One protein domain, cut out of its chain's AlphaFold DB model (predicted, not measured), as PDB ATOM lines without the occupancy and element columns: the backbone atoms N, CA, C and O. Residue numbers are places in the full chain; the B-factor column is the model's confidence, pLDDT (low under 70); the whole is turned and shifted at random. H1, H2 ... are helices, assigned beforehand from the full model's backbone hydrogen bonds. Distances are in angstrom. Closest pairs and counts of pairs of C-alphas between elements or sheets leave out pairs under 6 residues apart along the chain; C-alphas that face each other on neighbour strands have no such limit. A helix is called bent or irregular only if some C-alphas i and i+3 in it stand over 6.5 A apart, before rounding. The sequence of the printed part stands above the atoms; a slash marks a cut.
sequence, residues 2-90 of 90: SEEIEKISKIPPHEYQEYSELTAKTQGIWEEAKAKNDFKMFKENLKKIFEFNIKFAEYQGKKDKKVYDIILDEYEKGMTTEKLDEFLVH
ATOM      1  N   SER A   2     153.607 182.209 130.621       80.94
ATOM      2  CA  SER A   2     152.365 182.098 129.824       80.94
ATOM      3  C   SER A   2     152.022 183.354 129.008       80.94
ATOM      4  O   SER A   2     151.761 183.236 127.818       80.94
ATOM      5  N   GLU A   3     152.068 184.546 129.616       79.75
ATOM      6  CA  GLU A   3     151.684 185.806 128.944       79.75
ATOM      7  C   GLU A   3     152.647 186.192 127.806       79.75
ATOM      8  O   GLU A   3     152.216 186.594 126.732       79.75
ATOM      9  N   GLU A   4     153.955 186.015 128.002       80.69
ATOM     10  CA  GLU A   4     154.975 186.299 126.981       80.69
ATOM     11  C   GLU A   4     154.873 185.343 125.782       80.69
ATOM     12  O   GLU A   4     154.913 185.773 124.631       80.69
ATOM     13  N   ILE A   5     154.637 184.051 126.041       86.19
ATOM     14  CA  ILE A   5     154.376 183.061 124.988       86.19
ATOM     15  C   ILE A   5     153.096 183.414 124.216       86.19
ATOM     16  O   ILE A   5     153.072 183.295 122.993       86.19
ATOM     17  N   GLU A   6     152.041 183.873 124.897       87.19
ATOM     18  CA  GLU A   6     150.797 184.314 124.248       87.19
ATOM     19  C   GLU A   6     150.999 185.560 123.373       87.19
ATOM     20  O   GLU A   6     150.371 185.701 122.326       87.19
ATOM     21  N   LYS A   7     151.876 186.479 123.781       84.75
ATOM     22  CA  LYS A   7     152.207 187.669 122.992       84.75
ATOM     23  C   LYS A   7     153.002 187.318 121.740       84.75
ATOM     24  O   LYS A   7     152.673 187.801 120.660       84.75
ATOM     25  N   ILE A   8     154.013 186.461 121.877       89.94
ATOM     26  CA  ILE A   8     154.848 186.022 120.752       89.94
ATOM     27  C   ILE A   8     154.037 185.164 119.774       89.94
ATOM     28  O   ILE A   8     154.215 185.292 118.568       89.94
ATOM     29  N   SER A   9     153.101 184.336 120.254       92.94
ATOM     30  CA  SER A   9     152.290 183.471 119.381       92.94
ATOM     31  C   SER A   9     151.353 184.233 118.436       92.94
ATOM     32  O   SER A   9     150.901 183.665 117.442       92.94
ATOM     33  N   LYS A  10     151.085 185.515 118.713       93.56
ATOM     34  CA  LYS A  10     150.304 186.413 117.846       93.56
ATOM     35  C   LYS A  10     151.134 187.017 116.710       93.56
ATOM     36  O   LYS A  10     150.558 187.587 115.789       93.56
ATOM     37  N   ILE A  11     152.461 186.894 116.754       96.12
ATOM     38  CA  ILE A  11     153.380 187.479 115.775       96.12
ATOM     39  C   ILE A  11     153.765 186.417 114.732       96.12
ATOM     40  O   ILE A  11     154.131 185.297 115.102       96.12
ATOM     41  N   PRO A  12     153.741 186.734 113.422       97.69
ATOM     42  CA  PRO A  12     154.251 185.823 112.404       97.69
ATOM     43  C   PRO A  12     155.733 185.469 112.653       97.69
ATOM     44  O   PRO A  12     156.563 186.375 112.762       97.69
ATOM     45  N   PRO A  13     156.119 184.176 112.680       96.56
ATOM     46  CA  PRO A  13     157.479 183.771 113.052       96.56
ATOM     47  C   PRO A  13     158.592 184.399 112.206       96.56
ATOM     48  O   PRO A  13     159.648 184.740 112.733       96.56
ATOM     49  N   HIS A  14     158.352 184.579 110.903       97.81
ATOM     50  CA  HIS A  14     159.324 185.181 109.990       97.81
ATOM     51  C   HIS A  14     159.605 186.656 110.315       97.81
ATOM     52  O   HIS A  14     160.742 187.099 110.208       97.81
ATOM     53  N   GLU A  15     158.594 187.402 110.765       98.00
ATOM     54  CA  GLU A  15     158.752 188.809 111.140       98.00
ATOM     55  C   GLU A  15     159.485 188.949 112.468       98.00
ATOM     56  O   GLU A  15     160.352 189.807 112.611       98.00
ATOM     57  N   TYR A  16     159.183 188.073 113.433       97.19
ATOM     58  CA  TYR A  16     159.921 188.036 114.694       97.19
ATOM     59  C   TYR A  16     161.393 187.672 114.470       97.19
ATOM     60  O   TYR A  16     162.284 188.272 115.073       97.19
ATOM     61  N   GLN A  17     161.666 186.722 113.568       97.81
ATOM     62  CA  GLN A  17     163.028 186.395 113.161       97.81
ATOM     63  C   GLN A  17     163.727 187.608 112.529       97.81
ATOM     64  O   GLN A  17     164.833 187.946 112.945       97.81
ATOM     65  N   GLU A  18     163.089 188.283 111.570       98.31
ATOM     66  CA  GLU A  18     163.660 189.463 110.911       98.31
ATOM     67  C   GLU A  18     163.958 190.588 111.912       98.31
ATOM     68  O   GLU A  18     165.052 191.157 111.895       98.31
ATOM     69  N   TYR A  19     163.037 190.858 112.839       98.25
ATOM     70  CA  TYR A  19     163.236 191.813 113.928       98.25
ATOM     71  C   TYR A  19     164.415 191.430 114.835       98.25
ATOM     72  O   TYR A  19     165.260 192.271 115.153       98.25
ATOM     73  N   SER A  20     164.509 190.160 115.233       97.81
ATOM     74  CA  SER A  20     165.593 189.653 116.082       97.81
ATOM     75  C   SER A  20     166.959 189.791 115.397       97.81
ATOM     76  O   SER A  20     167.925 190.281 115.986       97.81
ATOM     77  N   GLU A  21     167.042 189.460 114.108       98.25
ATOM     78  CA  GLU A  21     168.267 189.642 113.330       98.25
ATOM     79  C   GLU A  21     168.630 191.120 113.149       98.25
ATOM     80  O   GLU A  21     169.804 191.493 113.262       98.25
ATOM     81  N   LEU A  22     167.639 191.963 112.849       98.44
ATOM     82  CA  LEU A  22     167.824 193.398 112.669       98.44
ATOM     83  C   LEU A  22     168.344 194.043 113.953       98.44
ATOM     84  O   LEU A  22     169.320 194.788 113.895       98.44
ATOM     85  N   THR A  23     167.729 193.757 115.099       98.06
ATOM     86  CA  THR A  23     168.125 194.331 116.395       98.06
ATOM     87  C   THR A  23     169.535 193.898 116.792       98.06
ATOM     88  O   THR A  23     170.356 194.758 117.117       98.06
ATOM     89  N   ALA A  24     169.871 192.611 116.645       98.00
ATOM     90  CA  ALA A  24     171.211 192.095 116.930       98.00
ATOM     91  C   ALA A  24     172.303 192.763 116.072       98.00
ATOM     92  O   ALA A  24     173.333 193.188 116.594       98.00
ATOM     93  N   LYS A  25     172.075 192.911 114.758       96.06
ATOM     94  CA  LYS A  25     173.023 193.582 113.842       96.06
ATOM     95  C   LYS A  25     173.110 195.088 114.102       96.06
ATOM     96  O   LYS A  25     174.166 195.695 113.937       96.06
ATOM     97  N   THR A  26     171.996 195.701 114.492       98.06
ATOM     98  CA  THR A  26     171.894 197.152 114.676       98.06
ATOM     99  C   THR A  26     172.606 197.638 115.936       98.06
ATOM    100  O   THR A  26     173.087 198.771 115.932       98.06
ATOM    101  N   GLN A  27     172.738 196.808 116.975       97.69
ATOM    102  CA  GLN A  27     173.408 197.183 118.226       97.69
ATOM    103  C   GLN A  27     174.818 197.752 117.992       97.69
ATOM    104  O   GLN A  27     175.118 198.854 118.446       97.69
ATOM    105  N   GLY A  28     175.654 197.064 117.206       97.88
ATOM    106  CA  GLY A  28     177.006 197.545 116.891       97.88
ATOM    107  C   GLY A  28     177.011 198.841 116.068       97.88
ATOM    108  O   GLY A  28     177.819 199.734 116.316       97.88
ATOM    109  N   ILE A  29     176.060 198.988 115.137       97.94
ATOM    110  CA  ILE A  29     175.896 200.215 114.338       97.94
ATOM    111  C   ILE A  29     175.512 201.396 115.239       97.94
ATOM    112  O   ILE A  29     176.018 202.499 115.049       97.94
ATOM    113  N   TRP A  30     174.640 201.182 116.229       98.31
ATOM    114  CA  TRP A  30     174.262 202.210 117.200       98.31
ATOM    115  C   TRP A  30     175.444 202.631 118.080       98.31
ATOM    116  O   TRP A  30     175.647 203.828 118.286       98.31
ATOM    117  N   GLU A  31     176.243 201.679 118.569       98.38
ATOM    118  CA  GLU A  31     177.434 201.970 119.377       98.38
ATOM    119  C   GLU A  31     178.441 202.827 118.601       98.38
ATOM    120  O   GLU A  31     178.922 203.845 119.108       98.38
ATOM    121  N   GLU A  32     178.697 202.476 117.339       98.25
ATOM    122  CA  GLU A  32     179.574 203.237 116.451       98.25
ATOM    123  C   GLU A  32     179.006 204.630 116.134       98.25
ATOM    124  O   GLU A  32     179.716 205.634 116.253       98.25
ATOM    125  N   ALA A  33     177.719 204.708 115.785       98.25
ATOM    126  CA  ALA A  33     177.014 205.962 115.525       98.25
ATOM    127  C   ALA A  33     177.089 206.906 116.731       98.25
ATOM    128  O   ALA A  33     177.360 208.098 116.577       98.25
ATOM    129  N   LYS A  34     176.898 206.376 117.944       98.06
ATOM    130  CA  LYS A  34     176.986 207.134 119.195       98.06
ATOM    131  C   LYS A  34     178.403 207.640 119.449       98.06
ATOM    132  O   LYS A  34     178.563 208.811 119.784       98.06
ATOM    133  N   ALA A  35     179.423 206.802 119.253       98.56
ATOM    134  CA  ALA A  35     180.823 207.200 119.412       98.56
ATOM    135  C   ALA A  35     181.235 208.304 118.423       98.56
ATOM    136  O   ALA A  35     182.025 209.185 118.764       98.56
ATOM    137  N   LYS A  36     180.677 208.280 117.208       98.31
ATOM    138  CA  LYS A  36     180.940 209.260 116.143       98.31
ATOM    139  C   LYS A  36     179.997 210.465 116.149       98.31
ATOM    140  O   LYS A  36     180.188 211.372 115.345       98.31
ATOM    141  N   ASN A  37     178.992 210.480 117.028       98.06
ATOM    142  CA  ASN A  37     177.889 211.441 116.997       98.06
ATOM    143  C   ASN A  37     177.202 211.532 115.610       98.06
ATOM    144  O   ASN A  37     176.817 212.612 115.163       98.06
ATOM    145  N   ASP A  38     177.070 210.400 114.908       98.19
ATOM    146  CA  ASP A  38     176.509 210.317 113.554       98.19
ATOM    147  C   ASP A  38     175.189 209.537 113.531       98.19
ATOM    148  O   ASP A  38     175.130 208.333 113.276       98.19
ATOM    149  N   PHE A  39     174.088 210.254 113.754       97.38
ATOM    150  CA  PHE A  39     172.743 209.675 113.717       97.38
ATOM    151  C   PHE A  39     172.386 209.034 112.366       97.38
ATOM    152  O   PHE A  39     171.584 208.098 112.328       97.38
ATOM    153  N   LYS A  40     172.963 209.494 111.246       98.12
ATOM    154  CA  LYS A  40     172.594 208.983 109.916       98.12
ATOM    155  C   LYS A  40     172.939 207.505 109.765       98.12
ATOM    156  O   LYS A  40     172.195 206.798 109.091       98.12
ATOM    157  N   MET A  41     173.996 207.039 110.433       97.50
ATOM    158  CA  MET A  41     174.391 205.626 110.457       97.50
ATOM    159  C   MET A  41     173.309 204.724 111.068       97.50
ATOM    160  O   MET A  41     173.129 203.591 110.633       97.50
ATOM    161  N   PHE A  42     172.568 205.231 112.055       97.56
ATOM    162  CA  PHE A  42     171.569 204.468 112.808       97.56
ATOM    163  C   PHE A  42     170.132 204.675 112.304       97.56
ATOM    164  O   PHE A  42     169.286 203.796 112.470       97.56
ATOM    165  N   LYS A  43     169.852 205.819 111.671       98.00
ATOM    166  CA  LYS A  43     168.500 206.299 111.347       98.00
ATOM    167  C   LYS A  43     167.602 205.262 110.667       98.00
ATOM    168  O   LYS A  43     166.475 205.058 111.110       98.00
ATOM    169  N   GLU A  44     168.073 204.628 109.595       98.19
ATOM    170  CA  GLU A  44     167.231 203.702 108.825       98.19
ATOM    171  C   GLU A  44     166.957 202.398 109.584       98.19
ATOM    172  O   GLU A  44     165.856 201.859 109.507       98.19
ATOM    173  N   ASN A  45     167.916 201.920 110.380       98.06
ATOM    174  CA  ASN A  45     167.696 200.749 111.226       98.06
ATOM    175  C   ASN A  45     166.741 201.068 112.378       98.06
ATOM    176  O   ASN A  45     165.835 200.281 112.643       98.06
ATOM    177  N   LEU A  46     166.883 202.240 113.010       98.19
ATOM    178  CA  LEU A  46     165.943 202.716 114.026       98.19
ATOM    179  C   LEU A  46     164.517 202.780 113.476       98.19
ATOM    180  O   LEU A  46     163.590 202.321 114.135       98.19
ATOM    181  N   LYS A  47     164.344 203.320 112.263       98.50
ATOM    182  CA  LYS A  47     163.038 203.392 111.605       98.50
ATOM    183  C   LYS A  47     162.415 202.004 111.442       98.50
ATOM    184  O   LYS A  47     161.272 201.815 111.838       98.50
ATOM    185  N   LYS A  48     163.171 201.029 110.931       98.44
ATOM    186  CA  LYS A  48     162.684 199.650 110.767       98.44
ATOM    187  C   LYS A  48     162.322 198.992 112.101       98.44
ATOM    188  O   LYS A  48     161.278 198.364 112.205       98.44
ATOM    189  N   ILE A  49     163.156 199.162 113.131       98.38
ATOM    190  CA  ILE A  49     162.876 198.660 114.490       98.38
ATOM    191  C   ILE A  49     161.578 199.276 115.027       98.38
ATOM    192  O   ILE A  49     160.734 198.573 115.574       98.38
ATOM    193  N   PHE A  50     161.394 200.583 114.836       97.19
ATOM    194  CA  PHE A  50     160.188 201.291 115.248       97.19
ATOM    195  C   PHE A  50     158.934 200.785 114.517       97.19
ATOM    196  O   PHE A  50     157.909 200.548 115.154       97.19
ATOM    197  N   GLU A  51     159.022 200.557 113.205       98.19
ATOM    198  CA  GLU A  51     157.939 199.984 112.395       98.19
ATOM    199  C   GLU A  51     157.564 198.566 112.855       98.19
ATOM    200  O   GLU A  51     156.376 198.268 112.986       98.19
ATOM    201  N   PHE A  52     158.547 197.716 113.179       98.00
ATOM    202  CA  PHE A  52     158.286 196.394 113.760       98.00
ATOM    203  C   PHE A  52     157.564 196.480 115.104       98.00
ATOM    204  O   PHE A  52     156.589 195.764 115.307       98.00
ATOM    205  N   ASN A  53     157.991 197.374 115.999       96.06
ATOM    206  CA  ASN A  53     157.355 197.526 117.310       96.06
ATOM    207  C   ASN A  53     155.883 197.945 117.191       96.06
ATOM    208  O   ASN A  53     155.030 197.389 117.880       96.06
ATOM    209  N   ILE A  54     155.566 198.877 116.282       95.88
ATOM    210  CA  ILE A  54     154.174 199.250 115.985       95.88
ATOM    211  C   ILE A  54     153.401 198.036 115.472       95.88
ATOM    212  O   ILE A  54     152.330 197.723 115.987       95.88
ATOM    213  N   LYS A  55     153.961 197.322 114.496       96.19
ATOM    214  CA  LYS A  55     153.313 196.167 113.877       96.19
ATOM    215  C   LYS A  55     153.049 195.036 114.879       96.19
ATOM    216  O   LYS A  55     151.983 194.426 114.871       96.19
ATOM    217  N   PHE A  56     153.988 194.772 115.785       95.69
ATOM    218  CA  PHE A  56     153.824 193.772 116.843       95.69
ATOM    219  C   PHE A  56     152.753 194.179 117.852       95.69
ATOM    220  O   PHE A  56     151.919 193.349 118.216       95.69
ATOM    221  N   ALA A  57     152.702 195.457 118.227       93.81
ATOM    222  CA  ALA A  57     151.630 195.981 119.062       93.81
ATOM    223  C   ALA A  57     150.256 195.852 118.380       93.81
ATOM    224  O   ALA A  57     149.277 195.504 119.036       93.81
ATOM    225  N   GLU A  58     150.165 196.053 117.064       93.12
ATOM    226  CA  GLU A  58     148.925 195.838 116.304       93.12
ATOM    227  C   GLU A  58     148.479 194.368 116.307       93.12
ATOM    228  O   GLU A  58     147.286 194.099 116.461       93.12
ATOM    229  N   TYR A  59     149.408 193.407 116.213       93.75
ATOM    230  CA  TYR A  59     149.086 191.977 116.326       93.75
ATOM    231  C   TYR A  59     148.585 191.576 117.717       93.75
ATOM    232  O   TYR A  59     147.727 190.701 117.856       93.75
ATOM    233  N   GLN A  60     149.143 192.181 118.760       90.50
ATOM    234  CA  GLN A  60     148.826 191.854 120.152       90.50
ATOM    235  C   GLN A  60     147.602 192.614 120.679       90.50
ATOM    236  O   GLN A  60     146.944 192.163 121.625       90.50
ATOM    237  N   GLY A  61     147.324 193.773 120.086       84.38
ATOM    238  CA  GLY A  61     146.310 194.723 120.504       84.38
ATOM    239  C   GLY A  61     144.880 194.215 120.364       84.38
ATOM    240  O   GLY A  61     144.549 193.347 119.559       84.38
ATOM    241  N   LYS A  62     143.988 194.807 121.160       77.31
ATOM    242  CA  LYS A  62     142.539 194.685 120.971       77.31
ATOM    243  C   LYS A  62     142.056 195.876 120.152       77.31
ATOM    244  O   LYS A  62     142.631 196.960 120.253       77.31
ATOM    245  N   LYS A  63     140.976 195.676 119.390       67.81
ATOM    246  CA  LYS A  63     140.271 196.763 118.699       67.81
ATOM    247  C   LYS A  63     140.016 197.901 119.706       67.81
ATOM    248  O   LYS A  63     139.622 197.623 120.835       67.81
ATOM    249  N   ASP A  64     140.318 199.134 119.302       79.38
ATOM    250  CA  ASP A  64     140.093 200.381 120.058       79.38
ATOM    251  C   ASP A  64     141.125 200.758 121.149       79.38
ATOM    252  O   ASP A  64     140.918 201.737 121.865       79.38
ATOM    253  N   LYS A  65     142.268 200.062 121.259       85.88
ATOM    254  CA  LYS A  65     143.410 200.531 122.074       85.88
ATOM    255  C   LYS A  65     144.417 201.342 121.249       85.88
ATOM    256  O   LYS A  65     144.696 200.998 120.103       85.88
ATOM    257  N   LYS A  66     145.015 202.381 121.847       92.62
ATOM    258  CA  LYS A  66     146.144 203.107 121.241       92.62
ATOM    259  C   LYS A  66     147.374 202.194 121.196       92.62
ATOM    260  O   LYS A  66     147.660 201.500 122.168       92.62
ATOM    261  N   VAL A  67     148.136 202.248 120.101       93.56
ATOM    262  CA  VAL A  67     149.390 201.482 119.933       93.56
ATOM    263  C   VAL A  67     150.363 201.742 121.083       93.56
ATOM    264  O   VAL A  67     150.936 200.806 121.629       93.56
ATOM    265  N   TYR A  68     150.502 203.005 121.496       93.38
ATOM    266  CA  TYR A  68     151.388 203.363 122.599       93.38
ATOM    267  C   TYR A  68     150.970 202.716 123.927       93.38
ATOM    268  O   TYR A  68     151.829 202.195 124.624       93.38
ATOM    269  N   ASP A  69     149.670 202.659 124.240       94.62
ATOM    270  CA  ASP A  69     149.179 202.001 125.461       94.62
ATOM    271  C   ASP A  69     149.432 200.490 125.440       94.62
ATOM    272  O   ASP A  69     149.695 199.896 126.479       94.62
ATOM    273  N   ILE A  70     149.357 199.858 124.262       93.12
ATOM    274  CA  ILE A  70     149.667 198.430 124.104       93.12
ATOM    275  C   ILE A  70     151.142 198.172 124.415       93.12
ATOM    276  O   ILE A  70     151.444 197.248 125.163       93.12
ATOM    277  N   ILE A  71     152.042 199.001 123.876       92.62
ATOM    278  CA  ILE A  71     153.486 198.899 124.127       92.62
ATOM    279  C   ILE A  71     153.802 199.222 125.594       92.62
ATOM    280  O   ILE A  71     154.596 198.538 126.231       92.62
ATOM    281  N   LEU A  72     153.171 200.252 126.160       92.81
ATOM    282  CA  LEU A  72     153.397 200.678 127.540       92.81
ATOM    283  C   LEU A  72     152.984 199.598 128.550       92.81
ATOM    284  O   LEU A  72     153.722 199.347 129.500       92.81
ATOM    285  N   ASP A  73     151.866 198.911 128.301       90.44
ATOM    286  CA  ASP A  73     151.383 197.777 129.103       90.44
ATOM    287  C   ASP A  73     152.380 196.602 129.145       90.44
ATOM    288  O   ASP A  73     152.327 195.773 130.054       90.44
ATOM    289  N   GLU A  74     153.313 196.517 128.187       87.81
ATOM    290  CA  GLU A  74     154.384 195.515 128.205       87.81
ATOM    291  C   GLU A  74     155.455 195.790 129.254       87.81
ATOM    292  O   GLU A  74     156.032 194.844 129.793       87.81
ATOM    293  N   TYR A  75     155.708 197.064 129.536       89.50
ATOM    294  CA  TYR A  75     156.698 197.495 130.517       89.50
ATOM    295  C   TYR A  75     156.068 197.717 131.892       89.50
ATOM    296  O   TYR A  75     156.683 197.376 132.897       89.50
ATOM    297  N   GLU A  76     154.840 198.242 131.934       90.75
ATOM    298  CA  GLU A  76     154.101 198.522 133.165       90.75
ATOM    299  C   GLU A  76     152.633 198.100 133.011       90.75
ATOM    300  O   GLU A  76     151.813 198.783 132.391       90.75
ATOM    301  N   LYS A  77     152.287 196.943 133.587       90.44
ATOM    302  CA  LYS A  77     150.973 196.313 133.411       90.44
ATOM    303  C   LYS A  77     149.839 197.202 133.929       90.44
ATOM    304  O   LYS A  77     149.789 197.571 135.099       90.44
ATOM    305  N   GLY A  78     148.858 197.464 133.075       89.44
ATOM    306  CA  GLY A  78     147.689 198.291 133.357       89.44
ATOM    307  C   GLY A  78     147.933 199.795 133.223       89.44
ATOM    308  O   GLY A  78     147.028 200.572 133.558       89.44
ATOM    309  N   MET A  79     149.113 200.214 132.760       92.50
ATOM    310  CA  MET A  79     149.422 201.613 132.484       92.50
ATOM    311  C   MET A  79     148.808 202.068 131.153       92.50
ATOM    312  O   MET A  79     148.615 201.277 130.230       92.50
ATOM    313  N   THR A  80     148.476 203.356 131.066       93.31
ATOM    314  CA  THR A  80     148.017 204.011 129.835       93.31
ATOM    315  C   THR A  80     148.635 205.398 129.730       93.31
ATOM    316  O   THR A  80     149.136 205.937 130.721       93.31
ATOM    317  N   THR A  81     148.569 205.984 128.540       92.44
ATOM    318  CA  THR A  81     148.993 207.363 128.285       92.44
ATOM    319  C   THR A  81     148.286 208.331 129.232       92.44
ATOM    320  O   THR A  81     148.937 209.188 129.807       92.44
ATOM    321  N   GLU A  82     146.985 208.154 129.480       92.88
ATOM    322  CA  GLU A  82     146.217 209.038 130.369       92.88
ATOM    323  C   GLU A  82     146.742 209.003 131.811       92.88
ATOM    324  O   GLU A  82     146.928 210.048 132.428       92.88
ATOM    325  N   LYS A  83     147.038 207.807 132.340       92.94
ATOM    326  CA  LYS A  83     147.627 207.664 133.683       92.94
ATOM    327  C   LYS A  83     149.037 208.250 133.757       92.94
ATOM    328  O   LYS A  83     149.426 208.790 134.790       92.94
ATOM    329  N   LEU A  84     149.810 208.109 132.679       91.88
ATOM    330  CA  LEU A  84     151.161 208.653 132.592       91.88
ATOM    331  C   LEU A  84     151.138 210.189 132.546       91.88
ATOM    332  O   LEU A  84     151.927 210.820 133.247       91.88
ATOM    333  N   ASP A  85     150.216 210.775 131.781       93.00
ATOM    334  CA  ASP A  85     150.022 212.224 131.694       93.00
ATOM    335  C   ASP A  85     149.647 212.813 133.063       93.00
ATOM    336  O   ASP A  85     150.221 213.818 133.477       93.00
ATOM    337  N   GLU A  86     148.754 212.166 133.820       93.50
ATOM    338  CA  GLU A  86     148.417 212.590 135.189       93.50
ATOM    339  C   GLU A  86     149.632 212.580 136.131       93.50
ATOM    340  O   GLU A  86     149.778 213.481 136.956       93.50
ATOM    341  N   PHE A  87     150.519 211.588 136.006       90.56
ATOM    342  CA  PHE A  87     151.709 211.466 136.852       90.56
ATOM    343  C   PHE A  87     152.816 212.472 136.491       90.56
ATOM    344  O   PHE A  87     153.489 212.978 137.386       90.56
ATOM    345  N   LEU A  88     153.037 212.737 135.197       89.31
ATOM    346  CA  LEU A  88     154.152 213.561 134.702       89.31
ATOM    347  C   LEU A  88     153.841 215.060 134.604       89.31
ATOM    348  O   LEU A  88     154.771 215.858 134.519       89.31
ATOM    349  N   VAL A  89     152.565 215.453 134.568       81.50
ATOM    350  CA  VAL A  89     152.133 216.865 134.469       81.50
ATOM    351  C   VAL A  89     151.944 217.499 135.868       81.50
ATOM    352  O   VAL A  89     151.312 218.545 136.021       81.50
ATOM    353  N   HIS A  90     152.517 216.886 136.907       55.91
ATOM    354  CA  HIS A  90     152.737 217.476 138.237       55.91
ATOM    355  C   HIS A  90     154.182 217.954 138.396       55.91
ATOM    356  O   HIS A  90     154.369 218.991 139.072       55.91
TER     357      HIS A  90
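Overview. This is residues 2 to 90 of the 90 residues of the protein "Metalloprotease ypwA" of Fusobacterium varium (UniProt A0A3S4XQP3). Two long helices, H2 and H3, make a helical hairpin that opens as a narrow V from the link at residues 37 and 38, and H4 crosses the end of H3 at the open side. H1 is also at this open side, near the last residue of H3, while H5 follows H4 away from the hairpin and residues 85 to 90 stick out as a free end. The printed part has 89 residues, with five named helices in the order H1, H2, H3, H4, H5 and no named strand, and its class is all helix. It is loose, with a radius of gyration of the C-alphas of 15.7 A, and only just flat, with spans of 40 by 38 by 21 A.

Along the chain. H1 holds residues 2 to 9, beginning with C-alpha 2 at (152.365, 182.098, 129.824). H2, residues 13 to 36, is 34.8 A long and has a kink of 34 degrees near residue 26; it is neither bent nor irregular, but only just: C-alphas 25 and 28 are 6.4 A apart. H3, residues 39 to 60, is 30.5 A long, from C-alpha 39 at (172.743, 209.675, 113.717); it has a kink of 29 degrees near residue 46 and is irregular, with C-alphas 41 and 44 7.6 A apart. H4 holds residues 67 to 75 and measures 13.5 A. H5 holds residues 81 to 88, ending with C-alpha 88 at (154.152, 213.561, 134.702).

Arrangement. H1 and H3 are close but not clearly touching; their closest C-alphas, of Lys 7 and Gln 60, are 6.1 A apart. They run opposite ways at a steep tilt of 69 degrees, only just short of about perpendicular. H1 and H2 are only just apart, with their closest C-alphas at 8.2 A. H2 and H3, the hairpin, touch and run opposite ways at a shallow tilt of 29 degrees; their closest C-alphas, of Trp 30 and Phe 42, are 5.6 A apart. H3 touches H4 with residues 53 to 60 alone, about perpendicular at 90 degrees; the closest C-alphas are those of Ala 57 and Ile 70, at 5.9 A. H4 and H5 are close but not clearly touching, with the C-alphas of Asp 69 and Thr 81 the closest at 6.1 A, and run the same way at a steep tilt of 61 degrees. H5 is apart from H1, H2 and H3. In H1 and H5 every O i to N i+4 pair is within hydrogen-bond range; in H2 18 of 20 are, in H3 16 of 18 and in H4 3 of 5.

Size, cuts and confidence. The two C-alphas farthest apart, of His 14 and His 90, are 43.4 A from each other. The printed part has no cut and ends at the chain's last residue. The links H1 to H2, H2 to H3 and H4 to H5 are tight, and H3 to H4, with 6 residues, is short. The mean pLDDT of the printed part is 93.1, and residues 63 and 90 are under 70.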